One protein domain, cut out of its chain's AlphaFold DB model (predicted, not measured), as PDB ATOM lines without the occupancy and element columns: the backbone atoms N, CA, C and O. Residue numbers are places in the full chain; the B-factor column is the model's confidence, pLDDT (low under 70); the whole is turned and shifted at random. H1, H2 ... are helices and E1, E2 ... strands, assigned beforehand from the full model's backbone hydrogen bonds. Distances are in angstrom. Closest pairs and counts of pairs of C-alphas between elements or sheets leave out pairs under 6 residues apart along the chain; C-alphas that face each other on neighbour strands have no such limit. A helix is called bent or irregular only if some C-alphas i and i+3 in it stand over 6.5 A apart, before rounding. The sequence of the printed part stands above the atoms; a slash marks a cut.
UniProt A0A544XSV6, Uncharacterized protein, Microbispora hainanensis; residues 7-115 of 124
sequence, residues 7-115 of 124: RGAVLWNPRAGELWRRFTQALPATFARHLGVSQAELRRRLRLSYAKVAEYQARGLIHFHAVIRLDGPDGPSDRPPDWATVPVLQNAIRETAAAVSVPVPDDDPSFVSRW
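What this domain is: This is residues 7 to 115 of the 124 residues of an uncharacterized protein of Microbispora hainanensis (UniProt A0A544XSV6). A long two-stranded hairpin, E1 and E2, runs most of the length of the domain, with two crossing helices, H1b and H3, packed together along one side of it. At one end lie H1a, the first arm of the bent helix H1, and the small hairpin of E3 and E4; at the other end lie H2 and the long link of residues 72 to 85. The printed part has 109 residues with three named helices and four named strands, in the order H1 H2 E1 E2 H3 E3 E4, and its class is mixed, helices and strands. The two sheets, E1 - E2 and E3 - E4, are antiparallel. The whole is elongated, spanning 45 by 28 by 21 A, and only just loose, close to compact, with a radius of gyration of the C-alphas of 15.9 A.

Where its parts are: H1, residues 7 to 34, begins with C-alpha 7 at (234.398, 193.736, 296.636). By its hydrogen bonds it was assigned as one helix, but it is bent: C-alphas 14 and 17 are 6.9 A apart. Its arms are H1a, residues 7 to 14, 12.2 A long, and H1b, residues 17 to 34, 25.7 A long. H1b is irregular, with C-alphas 25 and 28 at 6.8 A, and has a kink of 36 degrees near residue 28. H2 is residues 39 to 45, 10.1 A. E1, residues 47 to 56, is 29.5 A long and begins with C-alpha 47 at (231.300, 206.497, 261.217). E2, residues 62 to 71, measures 27.9 A, and H3, residues 86 to 99, 19.9 A. E3, residues 101 to 103, is 6.7 A long, and E4, residues 112 to 114, is 6.4 A long, ending with C-alpha 114 at (229.488, 201.768, 286.237).

How they stand to each other: H1a and H1b are about perpendicular at 80 degrees. The closest C-alphas of H1a and E4, Trp 12 and Ser 113, are 6.6 A apart. H1b touches H2 with residues 28 to 33 alone, closest at the C-alphas of Ala 32 and Gln 39, 5.4 A. H1b and H3 touch, closest at the C-alphas of Phe 31 and Ala 92, 5.1 A, at a steep tilt of 51 degrees, opposite ways. The closest C-alphas of H1b and E1 are those of Pro 28 and Leu 48, 7.2 A. E1 and E2 form an antiparallel hairpin at 163 degrees, with N 47 and O 71 at 2.8 A and N 55 and O 63 at 2.9 A within hydrogen-bond range. E2 and H3 are near each other, with 7 pairs of C-alphas within 10 A. E3 and E4 form a second antiparallel hairpin at 155 degrees, with N 102 and O 113 within hydrogen-bond range at 2.8 A. The closest C-alphas of H1b and E3, Leu 19 and Val 102, are 6.2 A apart. H2 and H3 are apart. Each O i to N i+4 pair is within hydrogen-bond range in H2 and H3, against 2 of 4 in H1a and 12 of 14 in H1b.

The domain as a whole: The two C-alphas farthest apart, those of Ser 77 and Asp 107, are 48.9 A apart. The printed part has no cut. The link from E2 to H3, 14 residues, is long. The mean pLDDT of the printed part is 91.8, and residues 105 to 109 are under 70.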
ATOM      1  N   ARG A   7     235.633 194.249 297.245       78.62
ATOM      2  CA  ARG A   7     234.398 193.736 296.636       78.62
ATOM      3  C   ARG A   7     234.150 194.439 295.305       78.62
ATOM      4  O   ARG A   7     233.981 193.764 294.292       78.62
ATOM      5  N   GLY A   8     234.208 195.768 295.283       79.19
ATOM      6  CA  GLY A   8     234.125 196.562 294.059       79.19
ATOM      7  C   GLY A   8     235.196 196.174 293.041       79.19
ATOM      8  O   GLY A   8     234.890 196.010 291.861       79.19
ATOM      9  N   ALA A   9     236.425 195.916 293.496       80.94
ATOM     10  CA  ALA A   9     237.527 195.495 292.633       80.94
ATOM     11  C   ALA A   9     237.281 194.152 291.925       80.94
ATOM     12  O   ALA A   9     237.486 194.034 290.714       80.94
ATOM     13  N   VAL A  10     236.804 193.143 292.662       82.62
ATOM     14  CA  VAL A  10     236.491 191.815 292.110       82.62
ATOM     15  C   VAL A  10     235.319 191.882 291.132       82.62
ATOM     16  O   VAL A  10     235.334 191.203 290.106       82.62
ATOM     17  N   LEU A  11     234.318 192.715 291.417       85.25
ATOM     18  CA  LEU A  11     233.145 192.869 290.556       85.25
ATOM     19  C   LEU A  11     233.437 193.711 289.304       85.25
ATOM     20  O   LEU A  11     232.803 193.505 288.270       85.25
ATOM     21  N   TRP A  12     234.413 194.620 289.368       88.06
ATOM     22  CA  TRP A  12     234.794 195.505 288.267       88.06
ATOM     23  C   TRP A  12     235.387 194.755 287.068       88.06
ATOM     24  O   TRP A  12     234.855 194.837 285.957       88.06
ATOM     25  N   ASN A  13     236.476 194.009 287.276       90.19
ATOM     26  CA  ASN A  13     237.264 193.432 286.180       90.19
ATOM     27  C   ASN A  13     236.439 192.550 285.216       90.19
ATOM     28  O   ASN A  13     236.536 192.753 284.002       90.19
ATOM     29  N   PRO A  14     235.574 191.630 285.689       90.12
ATOM     30  CA  PRO A  14     234.737 190.807 284.811       90.12
ATOM     31  C   PRO A  14     233.689 191.605 284.021       90.12
ATOM     32  O   PRO A  14     233.116 191.090 283.058       90.12
ATOM     33  N   ARG A  15     233.388 192.844 284.433       92.12
ATOM     34  CA  ARG A  15     232.365 193.707 283.823       92.12
ATOM     35  C   ARG A  15     232.942 194.836 282.984       92.12
ATOM     36  O   ARG A  15     232.215 195.370 282.152       92.12
ATOM     37  N   ALA A  16     234.235 195.128 283.096       93.38
ATOM     38  CA  ALA A  16     234.911 196.147 282.294       93.38
ATOM     39  C   ALA A  16     234.701 195.942 280.777       93.38
ATOM     40  O   ALA A  16     234.409 196.887 280.042       93.38
ATOM     41  N   GLY A  17     234.774 194.695 280.292       94.75
ATOM     42  CA  GLY A  17     234.515 194.372 278.883       94.75
ATOM     43  C   GLY A  17     233.072 194.648 278.440       94.75
ATOM     44  O   GLY A  17     232.847 195.180 277.353       94.75
ATOM     45  N   GLU A  18     232.101 194.339 279.298       95.81
ATOM     46  CA  GLU A  18     230.678 194.573 279.037       95.81
ATOM     47  C   GLU A  18     230.321 196.064 279.115       95.81
ATOM     48  O   GLU A  18     229.568 196.561 278.278       95.81
ATOM     49  N   LEU A  19     230.918 196.803 280.054       96.19
ATOM     50  CA  LEU A  19     230.815 198.262 280.127       96.19
ATOM     51  C   LEU A  19     231.317 198.909 278.836       96.19
ATOM     52  O   LEU A  19     230.621 199.744 278.257       96.19
ATOM     53  N   TRP A  20     232.477 198.475 278.335       97.50
ATOM     54  CA  TRP A  20     232.997 198.938 277.048       97.50
ATOM     55  C   TRP A  20     232.037 198.634 275.893       97.50
ATOM     56  O   TRP A  20     231.769 199.506 275.068       97.50
ATOM     57  N   ARG A  21     231.477 197.418 275.843       97.62
ATOM     58  CA  ARG A  21     230.502 197.033 274.812       97.62
ATOM     59  C   ARG A  21     229.265 197.934 274.836       97.62
ATOM     60  O   ARG A  21     228.843 198.413 273.788       97.62
ATOM     61  N   ARG A  22     228.688 198.183 276.014       97.94
ATOM     62  CA  ARG A  22     227.518 199.065 276.159       97.94
ATOM     63  C   ARG A  22     227.845 200.511 275.803       97.94
ATOM     64  O   ARG A  22     227.038 201.166 275.152       97.94
ATOM     65  N   PHE A  23     229.036 200.983 276.167       98.31
ATOM     66  CA  PHE A  23     229.520 202.309 275.797       98.31
ATOM     67  C   PHE A  23     229.576 202.502 274.279       98.31
ATOM     68  O   PHE A  23     228.947 203.425 273.763       98.31
ATOM     69  N   THR A  24     230.242 201.611 273.540       98.00
ATOM     70  CA  THR A  24     230.365 201.755 272.078       98.00
ATOM     71  C   THR A  24     229.038 201.565 271.340       98.00
ATOM     72  O   THR A  24     228.844 202.137 270.268       98.00
ATOM     73  N   GLN A  25     228.094 200.812 271.915       97.62
ATOM     74  CA  GLN A  25     226.728 200.691 271.392       97.62
ATOM     75  C   GLN A  25     225.890 201.957 271.619       97.62
ATOM     76  O   GLN A  25     225.119 202.347 270.738       97.62
ATOM     77  N   ALA A  26     226.030 202.597 272.783       98.12
ATOM     78  CA  ALA A  26     225.240 203.761 273.170       98.12
ATOM     79  C   ALA A  26     225.769 205.075 272.572       98.12
ATOM     80  O   ALA A  26     224.969 205.925 272.173       98.12
ATOM     81  N   LEU A  27     227.094 205.225 272.442       98.31
ATOM     82  CA  LEU A  27     227.726 206.479 272.017       98.31
ATOM     83  C   LEU A  27     227.154 207.054 270.707       98.31
ATOM     84  O   LEU A  27     226.853 208.248 270.685       98.31
ATOM     85  N   PRO A  28     226.907 206.270 269.635       97.56
ATOM     86  CA  PRO A  28     226.352 206.827 268.404       97.56
ATOM     87  C   PRO A  28     224.950 207.426 268.582       97.56
ATOM     88  O   PRO A  28     224.599 208.372 267.883       97.56
ATOM     89  N   ALA A  29     224.126 206.883 269.488       97.62
ATOM     90  CA  ALA A  29     222.798 207.435 269.768       97.62
ATOM     91  C   ALA A  29     222.899 208.756 270.543       97.62
ATOM     92  O   ALA A  29     222.255 209.735 270.170       97.62
ATOM     93  N   THR A  30     223.743 208.799 271.576       98.25
ATOM     94  CA  THR A  30     224.020 210.022 272.339       98.25
ATOM     95  C   THR A  30     224.584 211.113 271.428       98.25
ATOM     96  O   THR A  30     224.072 212.229 271.423       98.25
ATOM     97  N   PHE A  31     225.570 210.785 270.591       97.94
ATOM     98  CA  PHE A  31     226.176 211.729 269.652       97.94
ATOM     99  C   PHE A  31     225.161 212.277 268.637       97.94
ATOM    100  O   PHE A  31     225.082 213.487 268.451       97.94
ATOM    101  N   ALA A  32     224.315 211.420 268.050       97.00
ATOM    102  CA  ALA A  32     223.243 211.859 267.153       97.00
ATOM    103  C   ALA A  32     222.270 212.841 267.836       97.00
ATOM    104  O   ALA A  32     221.883 213.842 267.235       97.00
ATOM    105  N   ARG A  33     221.928 212.598 269.110       97.25
ATOM    106  CA  ARG A  33     221.059 213.489 269.894       97.25
ATOM    107  C   ARG A  33     221.697 214.859 270.131       97.25
ATOM    108  O   ARG A  33     221.002 215.858 269.983       97.25
ATOM    109  N   HIS A  34     222.993 214.920 270.451       96.62
ATOM    110  CA  HIS A  34     223.725 216.195 270.573       96.62
ATOM    111  C   HIS A  34     223.733 217.003 269.270       96.62
ATOM    112  O   HIS A  34     223.795 218.227 269.299       96.62
ATOM    113  N   LEU A  35     223.634 216.319 268.132       95.38
ATOM    114  CA  LEU A  35     223.598 216.915 266.798       95.38
ATOM    115  C   LEU A  35     222.180 217.212 266.284       95.38
ATOM    116  O   LEU A  35     222.035 217.767 265.198       95.38
ATOM    117  N   GLY A  36     221.134 216.821 267.018       96.00
ATOM    118  CA  GLY A  36     219.744 216.993 266.587       96.00
ATOM    119  C   GLY A  36     219.338 216.132 265.384       96.00
ATOM    120  O   GLY A  36     218.361 216.456 264.713       96.00
ATOM    121  N   VAL A  37     220.059 215.040 265.102       96.19
ATOM    122  CA  VAL A  37     219.778 214.132 263.975       96.19
ATOM    123  C   VAL A  37     219.388 212.739 264.455       96.19
ATOM    124  O   VAL A  37     219.658 212.333 265.586       96.19
ATOM    125  N   SER A  38     218.770 211.952 263.572       96.19
ATOM    126  CA  SER A  38     218.521 210.538 263.862       96.19
ATOM    127  C   SER A  38     219.816 209.719 263.804       96.19
ATOM    128  O   SER A  38     220.722 210.000 263.018       96.19
ATOM    129  N   GLN A  39     219.883 208.623 264.563       94.38
ATOM    130  CA  GLN A  39     221.026 207.704 264.502       94.38
ATOM    131  C   GLN A  39     221.195 207.076 263.101       94.38
ATOM    132  O   GLN A  39     222.307 206.751 262.689       94.38
ATOM    133  N   ALA A  40     220.098 206.894 262.359       94.88
ATOM    134  CA  ALA A  40     220.134 206.406 260.982       94.88
ATOM    135  C   ALA A  40     220.732 207.445 260.021       94.88
ATOM    136  O   ALA A  40     221.500 207.085 259.135       94.88
ATOM    137  N   GLU A  41     220.403 208.726 260.202       95.00
ATOM    138  CA  GLU A  41     221.012 209.819 259.440       95.00
ATOM    139  C   GLU A  41     222.497 209.970 259.748       95.00
ATOM    140  O   GLU A  41     223.293 210.069 258.816       95.00
ATOM    141  N   LEU A  42     222.871 209.892 261.028       95.38
ATOM    142  CA  LEU A  42     224.266 209.914 261.455       95.38
ATOM    143  C   LEU A  42     225.087 208.848 260.714       95.38
ATOM    144  O   LEU A  42     226.086 209.172 260.082       95.38
ATOM    145  N   ARG A  43     224.619 207.590 260.712       93.00
ATOM    146  CA  ARG A  43     225.314 206.461 260.066       93.00
ATOM    147  C   ARG A  43     225.470 206.591 258.552       93.00
ATOM    148  O   ARG A  43     226.350 205.953 257.994       93.00
ATOM    149  N   ARG A  44     224.620 207.377 257.883       95.12
ATOM    150  CA  ARG A  44     224.763 207.649 256.443       95.12
ATOM    151  C   ARG A  44     225.829 208.697 256.138       95.12
ATOM    152  O   ARG A  44     226.230 208.812 254.989       95.12
ATOM    153  N   ARG A  45     226.221 209.501 257.129       95.06
ATOM    154  CA  ARG A  45     227.098 210.664 256.941       95.06
ATOM    155  C   ARG A  45     228.429 210.558 257.664       95.06
ATOM    156  O   ARG A  45     229.319 211.332 257.348       95.06
ATOM    157  N   LEU A  46     228.551 209.677 258.653       95.38
ATOM    158  CA  LEU A  46     229.802 209.444 259.359       95.38
ATOM    159  C   LEU A  46     229.816 208.097 260.066       95.38
ATOM    160  O   LEU A  46     228.779 207.491 260.361       95.38
ATOM    161  N   ARG A  47     231.025 207.685 260.427       94.75
ATOM    162  CA  ARG A  47     231.300 206.497 261.217       94.75
ATOM    163  C   ARG A  47     232.114 206.865 262.456       94.75
ATOM    164  O   ARG A  47     233.074 207.623 262.385       94.75
ATOM    165  N   LEU A  48     231.726 206.295 263.596       96.06
ATOM    166  CA  LEU A  48     232.542 206.297 264.808       96.06
ATOM    167  C   LEU A  48     233.439 205.058 264.796       96.06
ATOM    168  O   LEU A  48     232.943 203.927 264.778       96.06
ATOM    169  N   SER A  49     234.745 205.286 264.800       94.88
ATOM    170  CA  SER A  49     235.774 204.250 264.858       94.88
ATOM    171  C   SER A  49     236.412 204.226 266.240       94.88
ATOM    172  O   SER A  49     236.618 205.273 266.847       94.88
ATOM    173  N   TYR A  50     236.730 203.029 266.735       96.38
ATOM    174  CA  TYR A  50     237.208 202.823 268.098       96.38
ATOM    175  C   TYR A  50     238.467 201.961 268.096       96.38
ATOM    176  O   TYR A  50     238.477 200.883 267.500       96.38
ATOM    177  N   ALA A  51     239.480 202.389 268.835       95.50
ATOM    178  CA  ALA A  51     240.588 201.552 269.270       95.50
ATOM    179  C   ALA A  51     240.688 201.652 270.791       95.50
ATOM    180  O   ALA A  51     240.449 202.718 271.354       95.50
ATOM    181  N   LYS A  52     241.011 200.551 271.471       96.44
ATOM    182  CA  LYS A  52     241.219 200.566 272.919       96.44
ATOM    183  C   LYS A  52     242.316 199.610 273.356       96.44
ATOM    184  O   LYS A  52     242.479 198.542 272.770       96.44
ATOM    185  N   VAL A  53     242.990 199.978 274.433       95.94
ATOM    186  CA  VAL A  53     243.932 199.149 275.182       95.94
ATOM    187  C   VAL A  53     243.418 199.037 276.612       95.94
ATOM    188  O   VAL A  53     242.785 199.959 277.127       95.94
ATOM    189  N   ALA A  54     243.620 197.873 277.222       94.50
ATOM    190  CA  ALA A  54     243.287 197.612 278.613       94.50
ATOM    191  C   ALA A  54     244.585 197.447 279.398       94.50
ATOM    192  O   ALA A  54     245.407 196.602 279.046       94.50
ATOM    193  N   GLU A  55     244.744 198.225 280.456       93.00
ATOM    194  CA  GLU A  55     245.912 198.195 281.328       93.00
ATOM    195  C   GLU A  55     245.473 197.933 282.765       93.00
ATOM    196  O   GLU A  55     244.360 198.272 283.162       93.00
ATOM    197  N   TYR A  56     246.337 197.307 283.557       88.31
ATOM    198  CA  TYR A  56     246.073 197.079 284.973       88.31
ATOM    199  C   TYR A  56     246.724 198.189 285.794       88.31
ATOM    200  O   TYR A  56     247.948 198.293 285.840       88.31
ATOM    201  N   GLN A  57     245.913 199.005 286.470       84.69
ATOM    202  CA  GLN A  57     246.421 199.979 287.435       84.69
ATOM    203  C   GLN A  57     246.916 199.296 288.717       84.69
ATOM    204  O   GLN A  57     246.758 198.086 288.918       84.69
ATOM    205  N   ALA A  58     247.506 200.085 289.622       74.94
ATOM    206  CA  ALA A  58     247.857 199.620 290.958       74.94
ATOM    207  C   ALA A  58     246.657 198.900 291.597       74.94
ATOM    208  O   ALA A  58     245.539 199.415 291.596       74.94
ATOM    209  N   ARG A  59     246.904 197.707 292.157       80.06
ATOM    210  CA  ARG A  59     245.886 196.794 292.722       80.06
ATOM    211  C   ARG A  59     245.034 196.039 291.687       80.06
ATOM    212  O   ARG A  59     244.053 195.408 292.061       80.06
ATOM    213  N   GLY A  60     245.439 196.026 290.414       84.69
ATOM    214  CA  GLY A  60     244.926 195.090 289.410       84.69
ATOM    215  C   GLY A  60     243.555 195.446 288.836       84.69
ATOM    216  O   GLY A  60     242.881 194.561 288.313       84.69
ATOM    217  N   LEU A  61     243.132 196.710 288.915       89.75
ATOM    218  CA  LEU A  61     241.905 197.179 288.268       89.75
ATOM    219  C   LEU A  61     242.156 197.478 286.792       89.75
ATOM    220  O   LEU A  61     243.122 198.163 286.458       89.75
ATOM    221  N   ILE A  62     241.268 196.996 285.922       91.88
ATOM    222  CA  ILE A  62     241.320 197.311 284.491       91.88
ATOM    223  C   ILE A  62     241.019 198.800 284.280       91.88
ATOM    224  O   ILE A  62     239.965 199.287 284.684       91.88
ATOM    225  N   HIS A  63     241.914 199.486 283.583       92.94
ATOM    226  CA  HIS A  63     241.784 200.850 283.093       92.94
ATOM    227  C   HIS A  63     241.847 200.821 281.561       92.94
ATOM    228  O   HIS A  63     242.702 200.141 280.994       92.94
ATOM    229  N   PHE A  64     240.942 201.521 280.871       95.06
ATOM    230  CA  PHE A  64     240.979 201.592 279.407       95.06
ATOM    231  C   PHE A  64     241.562 202.914 278.931       95.06
ATOM    232  O   PHE A  64     241.071 203.974 279.304       95.06
ATOM    233  N   HIS A  65     242.510 202.828 278.004       95.38
ATOM    234  CA  HIS A  65     242.853 203.930 277.113       95.38
ATOM    235  C   HIS A  65     242.165 203.684 275.775       95.38
ATOM    236  O   HIS A  65     242.234 202.577 275.238       95.38
ATOM    237  N   ALA A  66     241.472 204.686 275.240       96.56
ATOM    238  CA  ALA A  66     240.731 204.544 273.996       96.56
ATOM    239  C   ALA A  66     240.936 205.738 273.066       96.56
ATOM    240  O   ALA A  66     240.940 206.884 273.500       96.56
ATOM    241  N   VAL A  67     241.036 205.444 271.772       96.75
ATOM    242  CA  VAL A  67     240.979 206.424 270.690       96.75
ATOM    243  C   VAL A  67     239.631 206.276 270.003       96.75
ATOM    244  O   VAL A  67     239.254 205.177 269.585       96.75
ATOM    245  N   ILE A  68     238.907 207.386 269.886       97.00
ATOM    246  CA  ILE A  68     237.618 207.454 269.197       97.00
ATOM    247  C   ILE A  68     237.752 208.469 268.072       97.00
ATOM    248  O   ILE A  68     238.117 209.616 268.314       97.00
ATOM    249  N   ARG A  69     237.456 208.045 266.844       95.50
ATOM    250  CA  ARG A  69     237.613 208.874 265.649       95.50
ATOM    251  C   ARG A  69     236.294 209.039 264.909       95.50
ATOM    252  O   ARG A  69     235.494 208.105 264.836       95.50
ATOM    253  N   LEU A  70     236.106 210.232 264.357       95.56
ATOM    254  CA  LEU A  70     235.058 210.548 263.395       95.56
ATOM    255  C   LEU A  70     235.630 210.361 261.992       95.56
ATOM    256  O   LEU A  70     236.564 211.059 261.610       95.56
ATOM    257  N   ASP A  71     235.059 209.419 261.259       95.06
ATOM    258  CA  ASP A  71     235.398 209.110 259.873       95.06
ATOM    259  C   ASP A  71     234.198 209.457 258.977       95.06
ATOM    260  O   ASP A  71     233.048 209.408 259.431       95.06
ATOM    261  N   GLY A  72     234.439 209.787 257.707       94.00
ATOM    262  CA  GLY A  72     233.380 209.875 256.700       94.00
ATOM    263  C   GLY A  72     232.682 208.521 256.475       94.00
ATOM    264  O   GLY A  72     233.131 207.491 257.002       94.00
ATOM    265  N   PRO A  73     231.549 208.481 255.749       92.69
ATOM    266  CA  PRO A  73     230.794 207.248 255.520       92.69
ATOM    267  C   PRO A  73     231.635 206.134 254.881       92.69
ATOM    268  O   PRO A  73     231.427 204.965 255.217       92.69
ATOM    269  N   ASP A  74     232.619 206.489 254.048       91.19
ATOM    270  CA  ASP A  74     233.480 205.523 253.355       91.19
ATOM    271  C   ASP A  74     234.703 205.090 254.190       91.19
ATOM    272  O   ASP A  74     235.474 204.214 253.789       91.19
ATOM    273  N   GLY A  75     234.855 205.624 255.408       90.12
ATOM    274  CA  GLY A  75     235.824 205.163 256.398       90.12
ATOM    275  C   GLY A  75     237.039 206.084 256.600       90.12
ATOM    276  O   GLY A  75     236.943 207.285 256.384       90.12
ATOM    277  N   PRO A  76     238.185 205.545 257.066       89.19
ATOM    278  CA  PRO A  76     239.329 206.313 257.584       89.19
ATOM    279  C   PRO A  76     239.932 207.383 256.670       89.19
ATOM    280  O   PRO A  76     240.583 208.302 257.159       89.19
ATOM    281  N   SER A  77     239.825 207.189 255.357       91.56
ATOM    282  CA  SER A  77     240.358 208.093 254.334       91.56
ATOM    283  C   SER A  77     239.360 209.172 253.922       91.56
ATOM    284  O   SER A  77     239.723 210.083 253.184       91.56
ATOM    285  N   ASP A  78     238.112 209.047 254.364       90.94
ATOM    286  CA  ASP A  78     237.029 209.964 254.064       90.94
ATOM    287  C   ASP A  78     236.823 210.921 255.241       90.94
ATOM    288  O   ASP A  78     236.854 210.532 256.414       90.94
ATOM    289  N   ARG A  79     236.658 212.206 254.936       90.69
ATOM    290  CA  ARG A  79     236.612 213.258 255.952       90.69
ATOM    291  C   ARG A  79     235.208 213.309 256.565       90.69
ATOM    292  O   ARG A  79     234.228 213.340 255.821       90.69
ATOM    293  N   PRO A  80     235.068 213.382 257.902       92.44
ATOM    294  CA  PRO A  80     233.761 213.572 258.511       92.44
ATOM    295  C   PRO A  80     233.177 214.949 258.135       92.44
ATOM    296  O   PRO A  80     233.928 215.894 257.878       92.44
ATOM    297  N   PRO A  81     231.842 215.103 258.144       91.69
ATOM    298  CA  PRO A  81     231.202 216.395 257.920       91.69
ATOM    299  C   PRO A  81     231.673 217.463 258.919       91.69
ATOM    300  O   PRO A  81     231.869 217.158 260.092       91.69
ATOM    301  N   ASP A  82     231.757 218.729 258.499       91.44
ATOM    302  CA  ASP A  82     232.311 219.817 259.332       91.44
ATOM    303  C   ASP A  82     231.536 220.077 260.637       91.44
ATOM    304  O   ASP A  82     232.087 220.596 261.606       91.44
ATOM    305  N   TRP A  83     230.260 219.691 260.694       90.19
ATOM    306  CA  TRP A  83     229.448 219.785 261.909       90.19
ATOM    307  C   TRP A  83     229.774 218.697 262.946       90.19
ATOM    308  O   TRP A  83     229.395 218.826 264.112       90.19
ATOM    309  N   ALA A  84     230.472 217.625 262.562       92.06
ATOM    310  CA  ALA A  84     230.887 216.549 263.455       92.06
ATOM    311  C   ALA A  84     232.190 216.946 264.166       92.06
ATOM    312  O   ALA A  84     233.285 216.513 263.817       92.06
ATOM    313  N   THR A  85     232.067 217.833 265.150       93.50
ATOM    314  CA  THR A  85     233.223 218.451 265.810       93.50
ATOM    315  C   THR A  85     233.689 217.676 267.046       93.50
ATOM    316  O   THR A  85     232.913 216.975 267.705       93.50
ATOM    317  N   VAL A  86     234.967 217.850 267.404       93.50
ATOM    318  CA  VAL A  86     235.567 217.265 268.616       93.50
ATOM    319  C   VAL A  86     234.812 217.656 269.897       93.50
ATOM    320  O   VAL A  86     234.512 216.749 270.672       93.50
ATOM    321  N   PRO A  87     234.417 218.926 270.133       95.62
ATOM    322  CA  PRO A  87     233.684 219.289 271.348       95.62
ATOM    323  C   PRO A  87     232.347 218.556 271.500       95.62
ATOM    324  O   PRO A  87     231.990 218.121 272.596       95.62
ATOM    325  N   VAL A  88     231.615 218.359 270.397       96.12
ATOM    326  CA  VAL A  88     230.354 217.601 270.417       96.12
ATOM    327  C   VAL A  88     230.622 216.136 270.769       96.12
ATOM    328  O   VAL A  88     229.898 215.551 271.576       96.12
ATOM    329  N   LEU A  89     231.690 215.549 270.220       96.94
ATOM    330  CA  LEU A  89     232.089 214.183 270.548       96.94
ATOM    331  C   LEU A  89     232.518 214.051 272.017       96.94
ATOM    332  O   LEU A  89     232.092 213.110 272.680       96.94
ATOM    333  N   GLN A  90     233.299 214.994 272.551       97.25
ATOM    334  CA  GLN A  90     233.713 215.000 273.958       97.25
ATOM    335  C   GLN A  90     232.503 215.019 274.901       97.25
ATOM    336  O   GLN A  90     232.445 214.229 275.845       97.25
ATOM    337  N   ASN A  91     231.509 215.864 274.618       97.31
ATOM    338  CA  ASN A  91     230.277 215.923 275.404       97.31
ATOM    339  C   ASN A  91     229.493 214.608 275.333       97.31
ATOM    340  O   ASN A  91     229.051 214.097 276.364       97.31
ATOM    341  N   ALA A  92     229.377 214.022 274.139       97.94
ATOM    342  CA  ALA A  92     228.723 212.731 273.969       97.94
ATOM    343  C   ALA A  92     229.453 211.608 274.727       97.94
ATOM    344  O   ALA A  92     228.798 210.818 275.397       97.94
ATOM    345  N   ILE A  93     230.791 211.567 274.691       97.75
ATOM    346  CA  ILE A  93     231.603 210.586 275.429       97.75
ATOM    347  C   ILE A  93     231.339 210.684 276.931       97.75
ATOM    348  O   ILE A  93     231.041 209.668 277.561       97.75
ATOM    349  N   ARG A  94     231.420 211.893 277.501       97.75
ATOM    350  CA  ARG A  94     231.223 212.115 278.942       97.75
ATOM    351  C   ARG A  94     229.822 211.701 279.380       97.75
ATOM    352  O   ARG A  94     229.673 211.006 280.383       97.75
ATOM    353  N   GLU A  95     228.804 212.064 278.606       98.06
ATOM    354  CA  GLU A  95     227.426 211.695 278.915       98.06
ATOM    355  C   GLU A  95     227.184 210.184 278.782       98.06
ATOM    356  O   GLU A  95     226.611 209.567 279.680       98.06
ATOM    357  N   THR A  96     227.643 209.556 277.694       98.38
ATOM    358  CA  THR A  96     227.494 208.109 277.506       98.38
ATOM    359  C   THR A  96     228.214 207.335 278.609       98.38
ATOM    360  O   THR A  96     227.654 206.374 279.137       98.38
ATOM    361  N   ALA A  97     229.422 207.749 278.997       97.50
ATOM    362  CA  ALA A  97     230.148 207.129 280.100       97.50
ATOM    363  C   ALA A  97     229.383 207.263 281.429       97.50
ATOM    364  O   ALA A  97     229.246 206.282 282.153       97.50
ATOM    365  N   ALA A  98     228.801 208.426 281.727       96.50
ATOM    366  CA  ALA A  98     228.005 208.604 282.943       96.50
ATOM    367  C   ALA A  98     226.722 207.744 282.965       96.50
ATOM    368  O   ALA A  98     226.285 207.310 284.032       96.50
ATOM    369  N   ALA A  99     226.120 207.488 281.801       96.25
ATOM    370  CA  ALA A  99     224.858 206.755 281.686       96.25
ATOM    371  C   ALA A  99     225.016 205.224 281.643       96.25
ATOM    372  O   ALA A  99     224.078 204.492 281.965       96.25
ATOM    373  N   VAL A 100     226.172 204.714 281.211       96.81
ATOM    374  CA  VAL A 100     226.377 203.277 280.999       96.81
ATOM    375  C   VAL A 100     226.567 202.537 282.321       96.81
ATOM    376  O   VAL A 100     227.470 202.820 283.106       96.81
ATOM    377  N   SER A 101     225.744 201.509 282.522       94.75
ATOM    378  CA  SER A 101     225.861 200.575 283.637       94.75
ATOM    379  C   SER A 101     225.658 199.129 283.190       94.75
ATOM    380  O   SER A 101     225.043 198.851 282.154       94.75
ATOM    381  N   VAL A 102     226.159 198.192 283.990       92.69
ATOM    382  CA  VAL A 102     226.022 196.745 283.797       92.69
ATOM    383  C   VAL A 102     225.472 196.136 285.083       92.69
ATOM    384  O   VAL A 102     226.104 196.308 286.123       92.69
ATOM    385  N   PRO A 103     224.325 195.436 285.046       87.44
ATOM    386  CA  PRO A 103     223.841 194.683 286.194       87.44
ATOM    387  C   PRO A 103     224.889 193.676 286.652       87.44
ATOM    388  O   PRO A 103     225.467 192.957 285.830       87.44
ATOM    389  N   VAL A 104     225.135 193.620 287.954       81.94
ATOM    390  CA  VAL A 104     225.937 192.552 288.535       81.94
ATOM    391  C   VAL A 104     224.975 191.429 288.907       81.94
ATOM    392  O   VAL A 104     224.029 191.682 289.644       81.94
ATOM    393  N   PRO A 105     225.165 190.206 288.385       68.12
ATOM    394  CA  PRO A 105     224.401 189.058 288.839       68.12
ATOM    395  C   PRO A 105     224.861 188.701 290.259       68.12
ATOM    396  O   PRO A 105     225.840 187.982 290.439       68.12
ATOM    397  N   ASP A 106     224.185 189.290 291.233       67.69
ATOM    398  CA  ASP A 106     224.129 188.927 292.650       67.69
ATOM    399  C   ASP A 106     222.628 188.909 293.025       67.69
ATOM    400  O   ASP A 106     221.791 189.309 292.206       67.69
ATOM    401  N   ASP A 107     222.256 188.472 294.228       59.12
ATOM    402  CA  ASP A 107     220.840 188.377 294.652       59.12
ATOM    403  C   ASP A 107     220.111 189.743 294.717       59.12
ATOM    404  O   ASP A 107     218.892 189.802 294.888       59.12
ATOM    405  N   ASP A 108     220.841 190.852 294.545       68.12
ATOM    406  CA  ASP A 108     220.316 192.214 294.532       68.12
ATOM    407  C   ASP A 108     220.436 192.872 293.136       68.12
ATOM    408  O   ASP A 108     221.524 193.305 292.735       68.12
ATOM    409  N   PRO A 109     219.323 193.033 292.392       68.12
ATOM    410  CA  PRO A 109     219.318 193.673 291.077       68.12
ATOM    411  C   PRO A 109     219.636 195.178 291.119       68.12
ATOM    412  O   PRO A 109     219.820 195.789 290.063       68.12
ATOM    413  N   SER A 110     219.696 195.796 292.304       71.69
ATOM    414  CA  SER A 110     220.097 197.197 292.465       71.69
ATOM    415  C   SER A 110     221.611 197.404 292.339       71.69
ATOM    416  O   SER A 110     222.058 198.529 292.085       71.69
ATOM    417  N   PHE A 111     222.410 196.334 292.439       80.50
ATOM    418  CA  PHE A 111     223.859 196.428 292.316       80.50
ATOM    419  C   PHE A 111     224.291 196.457 290.842       80.50
ATOM    420  O   PHE A 111     224.161 195.489 290.086       80.50
ATOM    421  N   VAL A 112     224.846 197.592 290.414       87.75
ATOM    422  CA  VAL A 112     225.305 197.807 289.037       87.75
ATOM    423  C   VAL A 112     226.761 198.258 289.009       87.75
ATOM    424  O   VAL A 112     227.175 199.128 289.771       87.75
ATOM    425  N   SER A 113     227.538 197.718 288.075       90.69
ATOM    426  CA  SER A 113     228.848 198.258 287.717       90.69
ATOM    427  C   SER A 113     228.671 199.471 286.803       90.69
ATOM    428  O   SER A 113     227.860 199.437 285.876       90.69
ATOM    429  N   ARG A 114     229.441 200.534 287.039       93.56
ATOM    430  CA  ARG A 114     229.488 201.768 286.237       93.56
ATOM    431  C   ARG A 114     230.935 202.192 286.054       93.56
ATOM    432  O   ARG A 114     231.777 201.788 286.850       93.56
ATOM    433  N   TRP A 115     231.209 203.020 285.049       93.00
ATOM    434  CA  TRP A 115     232.502 203.694 284.944       93.00
ATOM    435  C   TRP A 115     232.817 204.466 286.232       93.00
ATOM    436  O   TRP A 115     231.922 205.043 286.853       93.00
TER     437      TRP A 115